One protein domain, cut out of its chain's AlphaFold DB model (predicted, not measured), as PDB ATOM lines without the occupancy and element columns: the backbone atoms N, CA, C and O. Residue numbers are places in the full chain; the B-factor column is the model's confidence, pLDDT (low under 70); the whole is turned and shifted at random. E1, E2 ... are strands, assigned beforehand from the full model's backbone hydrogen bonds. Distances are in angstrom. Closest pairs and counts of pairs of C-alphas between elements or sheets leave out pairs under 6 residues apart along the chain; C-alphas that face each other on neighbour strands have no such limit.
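Overview. This is residues 158 to 260 of the 634 residues of the protein "Beta_helix domain-containing protein" of Paraburkholderia franconis (UniProt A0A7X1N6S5). Little of this domain is regular structure: one strongly twisted sheet is folded back on itself, with E1, E2, E6 and E5 facing E3 and E7 and E4 as hinge, and an unnamed loop, residues 178 to 214, reaches away from it. The 103 printed residues hold seven named strands, E1 to E7 along the chain, and no named helix: all strand, with 33 residues in them. The mixed sheet runs E1 E2 E6 E5 E4 E3 E7. The whole is compact, radius of gyration of the C-alphas 14.6 A, and spans 44 by 28 by 26 A.

Arrangement. E5, residues 235 to 239, and E4, residues 220 to 224, are parallel neighbours; N 236 and O 223 are 2.9 A apart, within hydrogen-bond range. E1, residues 164 to 168, and E7, residues 256 to 259, are edge strands and apart.

Along the chain. E2, residues 171 to 177, measures 19.6 A; E3 is 215 to 217 and E6 244 to 247. C-alpha 164 is at (-27.942, 33.073, -19.339), C-alpha 259 at (-33.149, 36.175, -37.755).

Size, cuts and confidence. The C-alphas farthest apart, of Gly 197 and Gly 253, are 45.6 A apart. The printed part has no cut; E2 to E3 is a long link. No printed residue is under 70 in pLDDT.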
ATOM      1  N   SER A 158     -29.031  33.106 -37.603       95.75
ATOM      2  CA  SER A 158     -27.927  32.466 -36.871       95.75
ATOM      3  C   SER A 158     -28.411  31.638 -35.682       95.75
ATOM      4  O   SER A 158     -29.499  31.844 -35.149       95.75
ATOM      5  N   VAL A 159     -27.569  30.701 -35.230       94.75
ATOM      6  CA  VAL A 159     -27.763  29.989 -33.956       94.75
ATOM      7  C   VAL A 159     -27.404  30.923 -32.800       94.75
ATOM      8  O   VAL A 159     -26.271  31.398 -32.709       94.75
ATOM      9  N   VAL A 160     -28.349  31.155 -31.890       94.56
ATOM     10  CA  VAL A 160     -28.138  31.981 -30.696       94.56
ATOM     11  C   VAL A 160     -27.572  31.109 -29.579       94.56
ATOM     12  O   VAL A 160     -28.135  30.068 -29.238       94.56
ATOM     13  N   SER A 161     -26.457  31.538 -28.993       89.94
ATOM     14  CA  SER A 161     -25.734  30.804 -27.949       89.94
ATOM     15  C   SER A 161     -25.401  31.706 -26.753       89.94
ATOM     16  O   SER A 161     -25.838  32.852 -26.693       89.94
ATOM     17  N   ALA A 162     -24.661  31.177 -25.769       92.50
ATOM     18  CA  ALA A 162     -24.318  31.869 -24.519       92.50
ATOM     19  C   ALA A 162     -25.537  32.370 -23.707       92.50
ATOM     20  O   ALA A 162     -25.458  33.375 -23.001       92.50
ATOM     21  N   TRP A 163     -26.657  31.643 -23.781       94.44
ATOM     22  CA  TRP A 163     -27.864  31.910 -23.002       94.44
ATOM     23  C   TRP A 163     -27.599  31.883 -21.492       94.44
ATOM     24  O   TRP A 163     -27.043  30.925 -20.954       94.44
ATOM     25  N   THR A 164     -28.061  32.919 -20.794       94.94
ATOM     26  CA  THR A 164     -27.942  33.073 -19.339       94.94
ATOM     27  C   THR A 164     -29.319  33.134 -18.687       94.94
ATOM     28  O   THR A 164     -30.192  33.886 -19.116       94.94
ATOM     29  N   ARG A 165     -29.541  32.334 -17.642       93.38
ATOM     30  CA  ARG A 165     -30.809  32.321 -16.903       93.38
ATOM     31  C   ARG A 165     -30.900  33.547 -15.998       93.38
ATOM     32  O   ARG A 165     -30.065  33.731 -15.118       93.38
ATOM     33  N   THR A 166     -31.939  34.351 -16.186       89.69
ATOM     34  CA  THR A 166     -32.243  35.549 -15.392       89.69
ATOM     35  C   THR A 166     -33.696  35.515 -14.896       89.69
ATOM     36  O   THR A 166     -34.425  34.550 -15.148       89.69
ATOM     37  N   SER A 167     -34.122  36.528 -14.142       83.62
ATOM     38  CA  SER A 167     -35.466  36.631 -13.568       83.62
ATOM     39  C   SER A 167     -36.222  37.872 -14.053       83.62
ATOM     40  O   SER A 167     -35.700  38.983 -14.057       83.62
ATOM     41  N   SER A 168     -37.486  37.679 -14.434       79.25
ATOM     42  CA  SER A 168     -38.433  38.739 -14.804       79.25
ATOM     43  C   SER A 168     -39.803  38.414 -14.219       79.25
ATOM     44  O   SER A 168     -40.254  37.278 -14.341       79.25
ATOM     45  N   ALA A 169     -40.464  39.381 -13.575       75.56
ATOM     46  CA  ALA A 169     -41.827  39.237 -13.036       75.56
ATOM     47  C   ALA A 169     -42.068  37.918 -12.253       75.56
ATOM     48  O   ALA A 169     -43.068  37.230 -12.456       75.56
ATOM     49  N   SER A 170     -41.119  37.546 -11.382       75.00
ATOM     50  CA  SER A 170     -41.103  36.294 -10.596       75.00
ATOM     51  C   SER A 170     -41.050  34.981 -11.403       75.00
ATOM     52  O   SER A 170     -41.254  33.905 -10.844       75.00
ATOM     53  N   LYS A 171     -40.724  35.046 -12.697       81.19
ATOM     54  CA  LYS A 171     -40.444  33.911 -13.589       81.19
ATOM     55  C   LYS A 171     -38.952  33.853 -13.924       81.19
ATOM     56  O   LYS A 171     -38.246  34.859 -13.825       81.19
ATOM     57  N   TYR A 172     -38.489  32.697 -14.392       81.94
ATOM     58  CA  TYR A 172     -37.203  32.588 -15.083       81.94
ATOM     59  C   TYR A 172     -37.382  32.837 -16.580       81.94
ATOM     60  O   TYR A 172     -38.345  32.355 -17.173       81.94
ATOM     61  N   VAL A 173     -36.437  33.561 -17.173       87.81
ATOM     62  CA  VAL A 173     -36.299  33.766 -18.621       87.81
ATOM     63  C   VAL A 173     -34.821  33.649 -18.985       87.81
ATOM     64  O   VAL A 173     -33.953  33.831 -18.126       87.81
ATOM     65  N   TRP A 174     -34.513  33.342 -20.238       92.06
ATOM     66  CA  TRP A 174     -33.138  33.185 -20.707       92.06
ATOM     67  C   TRP A 174     -32.734  34.375 -21.567       92.06
ATOM     68  O   TRP A 174     -33.503  34.786 -22.425       92.06
ATOM     69  N   ALA A 175     -31.551  34.939 -21.335       87.75
ATOM     70  CA  ALA A 175     -31.048  36.124 -22.023       87.75
ATOM     71  C   ALA A 175     -29.743  35.829 -22.775       87.75
ATOM     72  O   ALA A 175     -28.811  35.260 -22.199       87.75
ATOM     73  N   ALA A 176     -29.663  36.268 -24.029       90.75
ATOM     74  CA  ALA A 176     -28.457  36.278 -24.854       90.75
ATOM     75  C   ALA A 176     -28.220  37.688 -25.428       90.75
ATOM     76  O   ALA A 176     -29.148  38.492 -25.513       90.75
ATOM     77  N   GLY A 177     -26.978  38.006 -25.805       92.38
ATOM     78  CA  GLY A 177     -26.668  39.265 -26.493       92.38
ATOM     79  C   GLY A 177     -27.160  39.235 -27.943       92.38
ATOM     80  O   GLY A 177     -26.952  38.238 -28.629       92.38
ATOM     81  N   TRP A 178     -27.811  40.308 -28.399       94.75
ATOM     82  CA  TRP A 178     -28.376  40.411 -29.748       94.75
ATOM     83  C   TRP A 178     -28.453  41.872 -30.210       94.75
ATOM     84  O   TRP A 178     -29.009  42.718 -29.513       94.75
ATOM     85  N   ASN A 179     -27.888  42.196 -31.371       92.94
ATOM     86  CA  ASN A 179     -27.744  43.580 -31.847       92.94
ATOM     87  C   ASN A 179     -28.134  43.770 -33.325       92.94
ATOM     88  O   ASN A 179     -27.619  44.671 -33.989       92.94
ATOM     89  N   HIS A 180     -29.028  42.919 -33.830       93.62
ATOM     90  CA  HIS A 180     -29.623  43.047 -35.158       93.62
ATOM     91  C   HIS A 180     -30.927  43.830 -35.026       93.62
ATOM     92  O   HIS A 180     -31.892  43.308 -34.486       93.62
ATOM     93  N   VAL A 181     -30.925  45.086 -35.479       93.62
ATOM     94  CA  VAL A 181     -32.095  45.974 -35.441       93.62
ATOM     95  C   VAL A 181     -32.638  46.139 -36.854       93.62
ATOM     96  O   VAL A 181     -31.884  46.411 -37.793       93.62
ATOM     97  N   PHE A 182     -33.952  46.007 -36.993       95.12
ATOM     98  CA  PHE A 182     -34.668  46.120 -38.257       95.12
ATOM     99  C   PHE A 182     -35.712  47.239 -38.194       95.12
ATOM    100  O   PHE A 182     -36.101  47.698 -37.125       95.12
ATOM    101  N   SER A 183     -36.202  47.680 -39.353       95.62
ATOM    102  CA  SER A 183     -37.332  48.610 -39.390       95.62
ATOM    103  C   SER A 183     -38.624  47.864 -39.037       95.62
ATOM    104  O   SER A 183     -38.949  46.873 -39.693       95.62
ATOM    105  N   HIS A 184     -39.404  48.395 -38.104       96.25
ATOM    106  CA  HIS A 184     -40.763  47.936 -37.804       96.25
ATOM    107  C   HIS A 184     -41.839  48.868 -38.412       96.25
ATOM    108  O   HIS A 184     -42.920  49.062 -37.851       96.25
ATOM    109  N   ASP A 185     -41.526  49.506 -39.549       97.56
ATOM    110  CA  ASP A 185     -42.471  50.333 -40.309       97.56
ATOM    111  C   ASP A 185     -43.703  49.506 -40.735       97.56
ATOM    112  O   ASP A 185     -43.536  48.454 -41.357       97.56
ATOM    113  N   PRO A 186     -44.938  49.970 -40.460       95.88
ATOM    114  CA  PRO A 186     -46.147  49.162 -40.631       95.88
ATOM    115  C   PRO A 186     -46.665  49.074 -42.073       95.88
ATOM    116  O   PRO A 186     -47.541  48.258 -42.344       95.88
ATOM    117  N   THR A 187     -46.163  49.897 -43.001       95.69
ATOM    118  CA  THR A 187     -46.683  49.994 -44.379       95.69
ATOM    119  C   THR A 187     -45.586  49.821 -45.431       95.69
ATOM    120  O   THR A 187     -44.396  49.894 -45.137       95.69
ATOM    121  N   PHE A 188     -45.977  49.679 -46.700       94.25
ATOM    122  CA  PHE A 188     -45.043  49.648 -47.835       94.25
ATOM    123  C   PHE A 188     -44.250  50.955 -48.056       94.25
ATOM    124  O   PHE A 188     -43.327  50.974 -48.867       94.25
ATOM    125  N   THR A 189     -44.572  52.047 -47.348       94.69
ATOM    126  CA  THR A 189     -43.778  53.286 -47.366       94.69
ATOM    127  C   THR A 189     -42.949  53.391 -46.088       94.69
ATOM    128  O   THR A 189     -43.494  53.560 -44.999       94.69
ATOM    129  N   ARG A 190     -41.618  53.328 -46.221       96.00
ATOM    130  CA  ARG A 190     -40.678  53.455 -45.095       96.00
ATOM    131  C   ARG A 190     -40.853  54.797 -44.373       96.00
ATOM    132  O   ARG A 190     -40.907  55.836 -45.031       96.00
ATOM    133  N   GLY A 191     -40.928  54.781 -43.044       96.06
ATOM    134  CA  GLY A 191     -41.191  55.952 -42.206       96.06
ATOM    135  C   GLY A 191     -42.622  56.507 -42.263       96.06
ATOM    136  O   GLY A 191     -42.872  57.563 -41.681       96.06
ATOM    137  N   ALA A 192     -43.563  55.854 -42.958       95.75
ATOM    138  CA  ALA A 192     -44.973  56.239 -42.920       95.75
ATOM    139  C   ALA A 192     -45.704  55.549 -41.759       95.75
ATOM    140  O   ALA A 192     -45.534  54.353 -41.519       95.75
ATOM    141  N   ALA A 193     -46.558  56.307 -41.068       95.94
ATOM    142  CA  ALA A 193     -47.446  55.776 -40.040       95.94
ATOM    143  C   ALA A 193     -48.449  54.762 -40.619       95.94
ATOM    144  O   ALA A 193     -48.734  54.768 -41.819       95.94
ATOM    145  N   ASP A 194     -49.010  53.919 -39.749       96.75
ATOM    146  CA  ASP A 194     -50.089  53.007 -40.129       96.75
ATOM    147  C   ASP A 194     -51.349  53.776 -40.576       96.75
ATOM    148  O   ASP A 194     -51.587  54.923 -40.180       96.75
ATOM    149  N   GLY A 195     -52.162  53.137 -41.416       92.69
ATOM    150  CA  GLY A 195     -53.450  53.660 -41.849       92.69
ATOM    151  C   GLY A 195     -54.535  53.554 -40.773       92.69
ATOM    152  O   GLY A 195     -54.296  53.208 -39.619       92.69
ATOM    153  N   THR A 196     -55.776  53.840 -41.167       92.62
ATOM    154  CA  THR A 196     -56.962  53.657 -40.317       92.62
ATOM    155  C   THR A 196     -58.075  52.957 -41.096       92.62
ATOM    156  O   THR A 196     -58.119  53.011 -42.329       92.62
ATOM    157  N   GLY A 197     -58.973  52.267 -40.387       90.44
ATOM    158  CA  GLY A 197     -60.056  51.504 -41.016       90.44
ATOM    159  C   GLY A 197     -59.517  50.409 -41.942       90.44
ATOM    160  O   GLY A 197     -58.612  49.671 -41.570       90.44
ATOM    161  N   SER A 198     -60.039  50.319 -43.167       84.81
ATOM    162  CA  SER A 198     -59.607  49.324 -44.164       84.81
ATOM    163  C   SER A 198     -58.173  49.509 -44.683       84.81
ATOM    164  O   SER A 198     -57.648  48.599 -45.321       84.81
ATOM    165  N   GLY A 199     -57.544  50.663 -44.425       88.88
ATOM    166  CA  GLY A 199     -56.142  50.929 -44.757       88.88
ATOM    167  C   GLY A 199     -55.156  50.641 -43.620       88.88
ATOM    168  O   GLY A 199     -53.962  50.851 -43.810       88.88
ATOM    169  N   GLN A 200     -55.631  50.213 -42.447       96.19
ATOM    170  CA  GLN A 200     -54.784  49.899 -41.295       96.19
ATOM    171  C   GLN A 200     -54.148  48.514 -41.459       96.19
ATOM    172  O   GLN A 200     -54.866  47.520 -41.516       96.19
ATOM    173  N   PHE A 201     -52.821  48.426 -41.491       97.62
ATOM    174  CA  PHE A 201     -52.082  47.167 -41.574       97.62
ATOM    175  C   PHE A 201     -52.068  46.436 -40.224       97.62
ATOM    176  O   PHE A 201     -52.284  45.222 -40.179       97.62
ATOM    177  N   ILE A 202     -51.828  47.149 -39.118       97.94
ATOM    178  CA  ILE A 202     -51.620  46.521 -37.810       97.94
ATOM    179  C   ILE A 202     -52.956  46.222 -37.142       97.94
ATOM    180  O   ILE A 202     -53.784  47.105 -36.908       97.94
ATOM    181  N   ASN A 203     -53.152  44.959 -36.782       96.88
ATOM    182  CA  ASN A 203     -54.260  44.541 -35.944       96.88
ATOM    183  C   ASN A 203     -53.985  44.977 -34.492       96.88
ATOM    184  O   ASN A 203     -52.980  44.543 -33.927       96.88
ATOM    185  N   PRO A 204     -54.847  45.778 -33.833       95.75
ATOM    186  CA  PRO A 204     -54.607  46.222 -32.456       95.75
ATOM    187  C   PRO A 204     -54.486  45.092 -31.417       95.75
ATOM    188  O   PRO A 204     -53.964  45.326 -30.329       95.75
ATOM    189  N   ALA A 205     -54.948  43.874 -31.730       97.19
ATOM    190  CA  ALA A 205     -54.741  42.691 -30.891       97.19
ATOM    191  C   ALA A 205     -53.336  42.063 -31.037       97.19
ATOM    192  O   ALA A 205     -52.921  41.300 -30.166       97.19
ATOM    193  N   TYR A 206     -52.602  42.404 -32.101       97.56
ATOM    194  CA  TYR A 206     -51.275  41.884 -32.444       97.56
ATOM    195  C   TYR A 206     -50.315  43.050 -32.763       97.56
ATOM    196  O   TYR A 206     -49.836  43.185 -33.889       97.56
ATOM    197  N   PRO A 207     -50.021  43.932 -31.787       96.69
ATOM    198  CA  PRO A 207     -49.263  45.163 -32.026       96.69
ATOM    199  C   PRO A 207     -47.813  44.931 -32.480       96.69
ATOM    200  O   PRO A 207     -47.208  45.843 -33.031       96.69
ATOM    201  N   MET A 208     -47.263  43.726 -32.278       97.81
ATOM    202  CA  MET A 208     -45.914  43.371 -32.731       97.81
ATOM    203  C   MET A 208     -45.832  43.034 -34.226       97.81
ATOM    204  O   MET A 208     -44.724  42.870 -34.711       97.81
ATOM    205  N   ALA A 209     -46.946  42.955 -34.967       98.00
ATOM    206  CA  ALA A 209     -46.983  42.344 -36.302       98.00
ATOM    207  C   ALA A 209     -45.941  42.873 -37.313       98.00
ATOM    208  O   ALA A 209     -45.443  42.109 -38.134       98.00
ATOM    209  N   ALA A 210     -45.595  44.166 -37.259       97.56
ATOM    210  CA  ALA A 210     -44.591  44.764 -38.146       97.56
ATOM    211  C   ALA A 210     -43.140  44.683 -37.648       97.56
ATOM    212  O   ALA A 210     -42.243  45.032 -38.414       97.56
ATOM    213  N   HIS A 211     -42.886  44.235 -36.416       97.88
ATOM    214  CA  HIS A 211     -41.531  43.937 -35.958       97.88
ATOM    215  C   HIS A 211     -41.075  42.638 -36.636       97.88
ATOM    216  O   HIS A 211     -41.736  41.615 -36.478       97.88
ATOM    217  N   PRO A 212     -39.994  42.653 -37.439       97.00
ATOM    218  CA  PRO A 212     -39.637  41.504 -38.259       97.00
ATOM    219  C   PRO A 212     -38.633  40.567 -37.566       97.00
ATOM    220  O   PRO A 212     -38.049  39.706 -38.222       97.00
ATOM    221  N   ASP A 213     -38.387  40.740 -36.265       97.38
ATOM    222  CA  ASP A 213     -37.552  39.819 -35.499       97.38
ATOM    223  C   ASP A 213     -38.255  38.464 -35.400       97.38
ATOM    224  O   ASP A 213     -39.437  38.386 -35.076       97.38
ATOM    225  N   GLN A 214     -37.531  37.372 -35.622       97.75
ATOM    226  CA  GLN A 214     -38.079  36.030 -35.461       97.75
ATOM    227  C   GLN A 214     -37.097  35.119 -34.730       97.75
ATOM    228  O   GLN A 214     -35.880  35.193 -34.918       97.75
ATOM    229  N   VAL A 215     -37.645  34.239 -33.887       98.25
ATOM    230  CA  VAL A 215     -36.901  33.255 -33.094       98.25
ATOM    231  C   VAL A 215     -37.520  31.878 -33.285       98.25
ATOM    232  O   VAL A 215     -38.740  31.733 -33.262       98.25
ATOM    233  N   TRP A 216     -36.682  30.852 -33.416       97.00
ATOM    234  CA  TRP A 216     -37.102  29.455 -33.515       97.00
ATOM    235  C   TRP A 216     -36.380  28.603 -32.475       97.00
ATOM    236  O   TRP A 216     -35.175  28.759 -32.291       97.00
ATOM    237  N   VAL A 217     -37.091  27.665 -31.850       95.81
ATOM    238  CA  VAL A 217     -36.528  26.622 -30.974       95.81
ATOM    239  C   VAL A 217     -36.791  25.274 -31.640       95.81
ATOM    240  O   VAL A 217     -37.944  24.952 -31.918       95.81
ATOM    241  N   ASP A 218     -35.738  24.532 -31.985       92.94
ATOM    242  CA  ASP A 218     -35.796  23.296 -32.791       92.94
ATOM    243  C   ASP A 218     -36.614  23.451 -34.094       92.94
ATOM    244  O   ASP A 218     -37.293  22.540 -34.566       92.94
ATOM    245  N   GLY A 219     -36.566  24.652 -34.680       91.31
ATOM    246  CA  GLY A 219     -37.318  25.024 -35.879       91.31
ATOM    247  C   GLY A 219     -38.768  25.469 -35.644       91.31
ATOM    248  O   GLY A 219     -39.400  25.915 -36.597       91.31
ATOM    249  N   VAL A 220     -39.285  25.425 -34.411       93.06
ATOM    250  CA  VAL A 220     -40.618  25.936 -34.045       93.06
ATOM    251  C   VAL A 220     -40.538  27.430 -33.726       93.06
ATOM    252  O   VAL A 220     -39.854  27.827 -32.779       93.06
ATOM    253  N   ALA A 221     -41.244  28.257 -34.502       95.38
ATOM    254  CA  ALA A 221     -41.297  29.706 -34.301       95.38
ATOM    255  C   ALA A 221     -41.849  30.080 -32.910       95.38
ATOM    256  O   ALA A 221     -42.702  29.382 -32.361       95.38
ATOM    257  N   GLN A 222     -41.342  31.172 -32.341       98.00
ATOM    258  CA  GLN A 222     -41.752  31.742 -31.057       98.00
ATOM    259  C   GLN A 222     -42.406  33.109 -31.301       98.00
ATOM    260  O   GLN A 222     -41.899  33.889 -32.100       98.00
ATOM    261  N   THR A 223     -43.488  33.434 -30.594       97.69
ATOM    262  CA  THR A 223     -44.189  34.723 -30.751       97.69
ATOM    263  C   THR A 223     -43.383  35.880 -30.154       97.69
ATOM    264  O   THR A 223     -42.935  35.783 -29.007       97.69
ATOM    265  N   GLN A 224     -43.239  36.996 -30.875       98.00
ATOM    266  CA  GLN A 224     -42.641  38.215 -30.320       98.00
ATOM    267  C   GLN A 224     -43.624  38.923 -29.371       98.00
ATOM    268  O   GLN A 224     -44.805  39.082 -29.682       98.00
ATOM    269  N   VAL A 225     -43.147  39.382 -28.211       98.00
ATOM    270  CA  VAL A 225     -43.925  40.209 -27.268       98.00
ATOM    271  C   VAL A 225     -43.249  41.554 -27.017       98.00
ATOM    272  O   VAL A 225     -42.030  41.664 -27.086       98.00
ATOM    273  N   ALA A 226     -44.039  42.576 -26.685       96.88
ATOM    274  CA  ALA A 226     -43.592  43.970 -26.583       96.88
ATOM    275  C   ALA A 226     -42.722  44.296 -25.351       96.88
ATOM    276  O   ALA A 226     -42.240  45.419 -25.217       96.88
ATOM    277  N   SER A 227     -42.568  43.371 -24.395       95.94
ATOM    278  CA  SER A 227     -41.828  43.633 -23.156       95.94
ATOM    279  C   SER A 227     -41.360  42.375 -22.421       95.94
ATOM    280  O   SER A 227     -42.019  41.333 -22.415       95.94
ATOM    281  N   LEU A 228     -40.270  42.522 -21.663       95.50
ATOM    282  CA  LEU A 228     -39.683  41.482 -20.809       95.50
ATOM    283  C   LEU A 228     -40.646  40.908 -19.743       95.50
ATOM    284  O   LEU A 228     -40.425  39.806 -19.239       95.50
ATOM    285  N   GLY A 229     -41.713  41.629 -19.379       95.31
ATOM    286  CA  GLY A 229     -42.739  41.149 -18.441       95.31
ATOM    287  C   GLY A 229     -43.766  40.197 -19.069       95.31
ATOM    288  O   GLY A 229     -44.360  39.374 -18.365       95.31
ATOM    289  N   GLN A 230     -43.956  40.278 -20.389       95.50
ATOM    290  CA  GLN A 230     -44.893  39.441 -21.146       95.50
ATOM    291  C   GLN A 230     -44.309  38.072 -21.515       95.50
ATOM    292  O   GLN A 230     -45.075  37.168 -21.832       95.50
ATOM    293  N   VAL A 231     -42.986  37.893 -21.426       96.81
ATOM    294  CA  VAL A 231     -42.302  36.654 -21.827       96.81
ATOM    295  C   VAL A 231     -42.833  35.433 -21.053       96.81
ATOM    296  O   VAL A 231     -42.903  35.398 -19.816       96.81
ATOM    297  N   THR A 232     -43.214  34.413 -21.820       94.56
ATOM    298  CA  THR A 232     -43.684  33.084 -21.398       94.56
ATOM    299  C   THR A 232     -43.136  31.997 -22.337       94.56
ATOM    300  O   THR A 232     -42.693  32.321 -23.440       94.56
ATOM    301  N   PRO A 233     -43.171  30.703 -21.964       94.75
ATOM    302  CA  PRO A 233     -42.846  29.617 -22.893       94.75
ATOM    303  C   PRO A 233     -43.632  29.744 -24.209       94.75
ATOM    304  O   PRO A 233     -44.826  30.040 -24.176       94.75
ATOM    305  N   GLY A 234     -42.956  29.569 -25.349       96.25
ATOM    306  CA  GLY A 234     -43.512  29.837 -26.685       96.25
ATOM    307  C   GLY A 234     -43.324  31.274 -27.201       96.25
ATOM    308  O   GLY A 234     -43.774  31.576 -28.302       96.25
ATOM    309  N   SER A 235     -42.679  32.165 -26.437       97.75
ATOM    310  CA  SER A 235     -42.480  33.574 -26.818       97.75
ATOM    311  C   SER A 235     -41.078  34.108 -26.512       97.75
ATOM    312  O   SER A 235     -40.339  33.547 -25.690       97.75
ATOM    313  N   PHE A 236     -40.741  35.227 -27.154       98.38
ATOM    314  CA  PHE A 236     -39.505  35.974 -26.945       98.38
ATOM    315  C   PHE A 236     -39.746  37.494 -26.927       98.38
ATOM    316  O   PHE A 236     -40.745  37.989 -27.443       98.38
ATOM    317  N   PHE A 237     -38.810  38.245 -26.350       98.00
ATOM    318  CA  PHE A 237     -38.752  39.708 -26.395       98.00
ATOM    319  C   PHE A 237     -37.375  40.136 -26.904       98.00
ATOM    320  O   PHE A 237     -36.363  39.606 -26.434       98.00
ATOM    321  N   TYR A 238     -37.331  41.096 -27.831       97.56
ATOM    322  CA  TYR A 238     -36.089  41.755 -28.224       97.56
ATOM    323  C   TYR A 238     -35.977  43.130 -27.551       97.56
ATOM    324  O   TYR A 238     -36.817  44.006 -27.731       97.56
ATOM    325  N   ASP A 239     -34.933  43.294 -26.744       96.19
ATOM    326  CA  ASP A 239     -34.545  44.536 -26.084       96.19
ATOM    327  C   ASP A 239     -33.491  45.239 -26.944       96.19
ATOM    328  O   ASP A 239     -32.287  45.055 -26.749       96.19
ATOM    329  N   GLU A 240     -33.955  46.025 -27.921       94.75
ATOM    330  CA  GLU A 240     -33.105  46.825 -28.816       94.75
ATOM    331  C   GLU A 240     -32.149  47.745 -28.036       94.75
ATOM    332  O   GLU A 240     -30.980  47.888 -28.389       94.75
ATOM    333  N   THR A 241     -32.624  48.343 -26.935       94.25
ATOM    334  CA  THR A 241     -31.849  49.302 -26.127       94.25
ATOM    335  C   THR A 241     -30.777  48.608 -25.282       94.25
ATOM    336  O   THR A 241     -29.658  49.105 -25.165       94.25
ATOM    337  N   GLY A 242     -31.098  47.454 -24.691       95.31
ATOM    338  CA  GLY A 242     -30.161  46.622 -23.935       95.31
ATOM    339  C   GLY A 242     -29.305  45.684 -24.791       95.31
ATOM    340  O   GLY A 242     -28.453  44.994 -24.226       95.31
ATOM    341  N   ALA A 243     -29.534  45.646 -26.110       95.81
ATOM    342  CA  ALA A 243     -28.958  44.708 -27.074       95.81
ATOM    343  C   ALA A 243     -29.075  43.236 -26.624       95.81
ATOM    344  O   ALA A 243     -28.078  42.507 -26.542       95.81
ATOM    345  N   LYS A 244     -30.297  42.799 -26.278       95.81
ATOM    346  CA  LYS A 244     -30.558  41.460 -25.718       95.81
ATOM    347  C   LYS A 244     -31.802  40.785 -26.267       95.81
ATOM    348  O   LYS A 244     -32.882  41.364 -26.287       95.81
ATOM    349  N   LEU A 245     -31.664  39.503 -26.581       97.25
ATOM    350  CA  LEU A 245     -32.779  38.611 -26.868       97.25
ATOM    351  C   LEU A 245     -33.163  37.855 -25.591       97.25
ATOM    352  O   LEU A 245     -32.301  37.246 -24.954       97.25
ATOM    353  N   TYR A 246     -34.445  37.879 -25.224       97.88
ATOM    354  CA  TYR A 246     -34.987  37.171 -24.065       97.88
ATOM    355  C   TYR A 246     -35.982  36.094 -24.503       97.88
ATOM    356  O   TYR A 246     -36.969  36.402 -25.163       97.88
ATOM    357  N   LEU A 247     -35.759  34.845 -24.097       97.88
ATOM    358  CA  LEU A 247     -36.559  33.671 -24.450       97.88
ATOM    359  C   LEU A 247     -37.297  33.115 -23.220       97.88
ATOM    360  O   LEU A 247     -36.727  33.016 -22.130       97.88
ATOM    361  N   GLY A 248     -38.567  32.735 -23.395       96.19
ATOM    362  CA  GLY A 248     -39.386  32.128 -22.336       96.19
ATOM    363  C   GLY A 248     -39.318  30.599 -22.243       96.19
ATOM    364  O   GLY A 248     -39.787  30.033 -21.257       96.19
ATOM    365  N   ALA A 249     -38.755  29.929 -23.250       93.19
ATOM    366  CA  ALA A 249     -38.394  28.511 -23.214       93.19
ATOM    367  C   ALA A 249     -36.988  28.302 -22.614       93.19
ATOM    368  O   ALA A 249     -36.177  29.227 -22.591       93.19
ATOM    369  N   ASP A 250     -36.691  27.086 -22.148       93.31
ATOM    370  CA  ASP A 250     -35.334  26.700 -21.747       93.31
ATOM    371  C   ASP A 250     -34.531  26.269 -22.994       93.31
ATOM    372  O   ASP A 250     -34.972  25.361 -23.698       93.31
ATOM    373  N   PRO A 251     -33.387  26.902 -23.313       94.38
ATOM    374  CA  PRO A 251     -32.573  26.565 -24.478       94.38
ATOM    375  C   PRO A 251     -31.647  25.357 -24.237       94.38
ATOM    376  O   PRO A 251     -30.903  24.966 -25.136       94.38
ATOM    377  N   THR A 252     -31.627  24.773 -23.033       92.38
ATOM    378  CA  THR A 252     -30.672  23.716 -22.664       92.38
ATOM    379  C   THR A 252     -30.910  22.434 -23.466       92.38
ATOM    380  O   THR A 252     -31.851  21.691 -23.206       92.38
ATOM    381  N   GLY A 253     -30.015  22.146 -24.416       91.81
ATOM    382  CA  GLY A 253     -30.111  20.976 -25.301       91.81
ATOM    383  C   GLY A 253     -30.917  21.204 -26.586       91.81
ATOM    384  O   GLY A 253     -31.019  20.279 -27.387       91.81
ATOM    385  N   HIS A 254     -31.429  22.418 -26.800       92.94
ATOM    386  CA  HIS A 254     -32.223  22.805 -27.967       92.94
ATOM    387  C   HIS A 254     -31.425  23.705 -28.922       92.94
ATOM    388  O   HIS A 254     -30.552  24.469 -28.503       92.94
ATOM    389  N   VAL A 255     -31.739  23.658 -30.218       93.62
ATOM    390  CA  VAL A 255     -31.174  24.572 -31.219       93.62
ATOM    391  C   VAL A 255     -32.057  25.812 -31.300       93.62
ATOM    392  O   VAL A 255     -33.118  25.793 -31.925       93.62
ATOM    393  N   VAL A 256     -31.610  26.908 -30.684       96.12
ATOM    394  CA  VAL A 256     -32.273  28.212 -30.814       96.12
ATOM    395  C   VAL A 256     -31.645  29.014 -31.950       96.12
ATOM    396  O   VAL A 256     -30.424  29.163 -32.008       96.12
ATOM    397  N   ARG A 257     -32.474  29.560 -32.840       96.75
ATOM    398  CA  ARG A 257     -32.063  30.460 -33.928       96.75
ATOM    399  C   ARG A 257     -32.804  31.785 -33.847       96.75
ATOM    400  O   ARG A 257     -33.951  31.794 -33.409       96.75
ATOM    401  N   ALA A 258     -32.186  32.862 -34.319       98.00
ATOM    402  CA  ALA A 258     -32.832  34.161 -34.493       98.00
ATOM    403  C   ALA A 258     -32.412  34.809 -35.818       98.00
ATOM    404  O   ALA A 258     -31.294  34.594 -36.286       98.00
ATOM    405  N   SER A 259     -33.329  35.549 -36.439       97.56
ATOM    406  CA  SER A 259     -33.149  36.175 -37.755       97.56
ATOM    407  C   SER A 259     -32.211  37.385 -37.705       97.56
ATOM    408  O   SER A 259     -32.452  38.318 -36.940       97.56
ATOM    409  N   ASP A 260     -31.180  37.399 -38.546       97.38
ATOM    410  CA  ASP A 260     -30.136  38.428 -38.604       97.38
ATOM    411  C   ASP A 260     -29.930  39.073 -39.994       97.38
ATOM    412  O   ASP A 260     -29.253  40.102 -40.082       97.38
TER     413      ASP A 260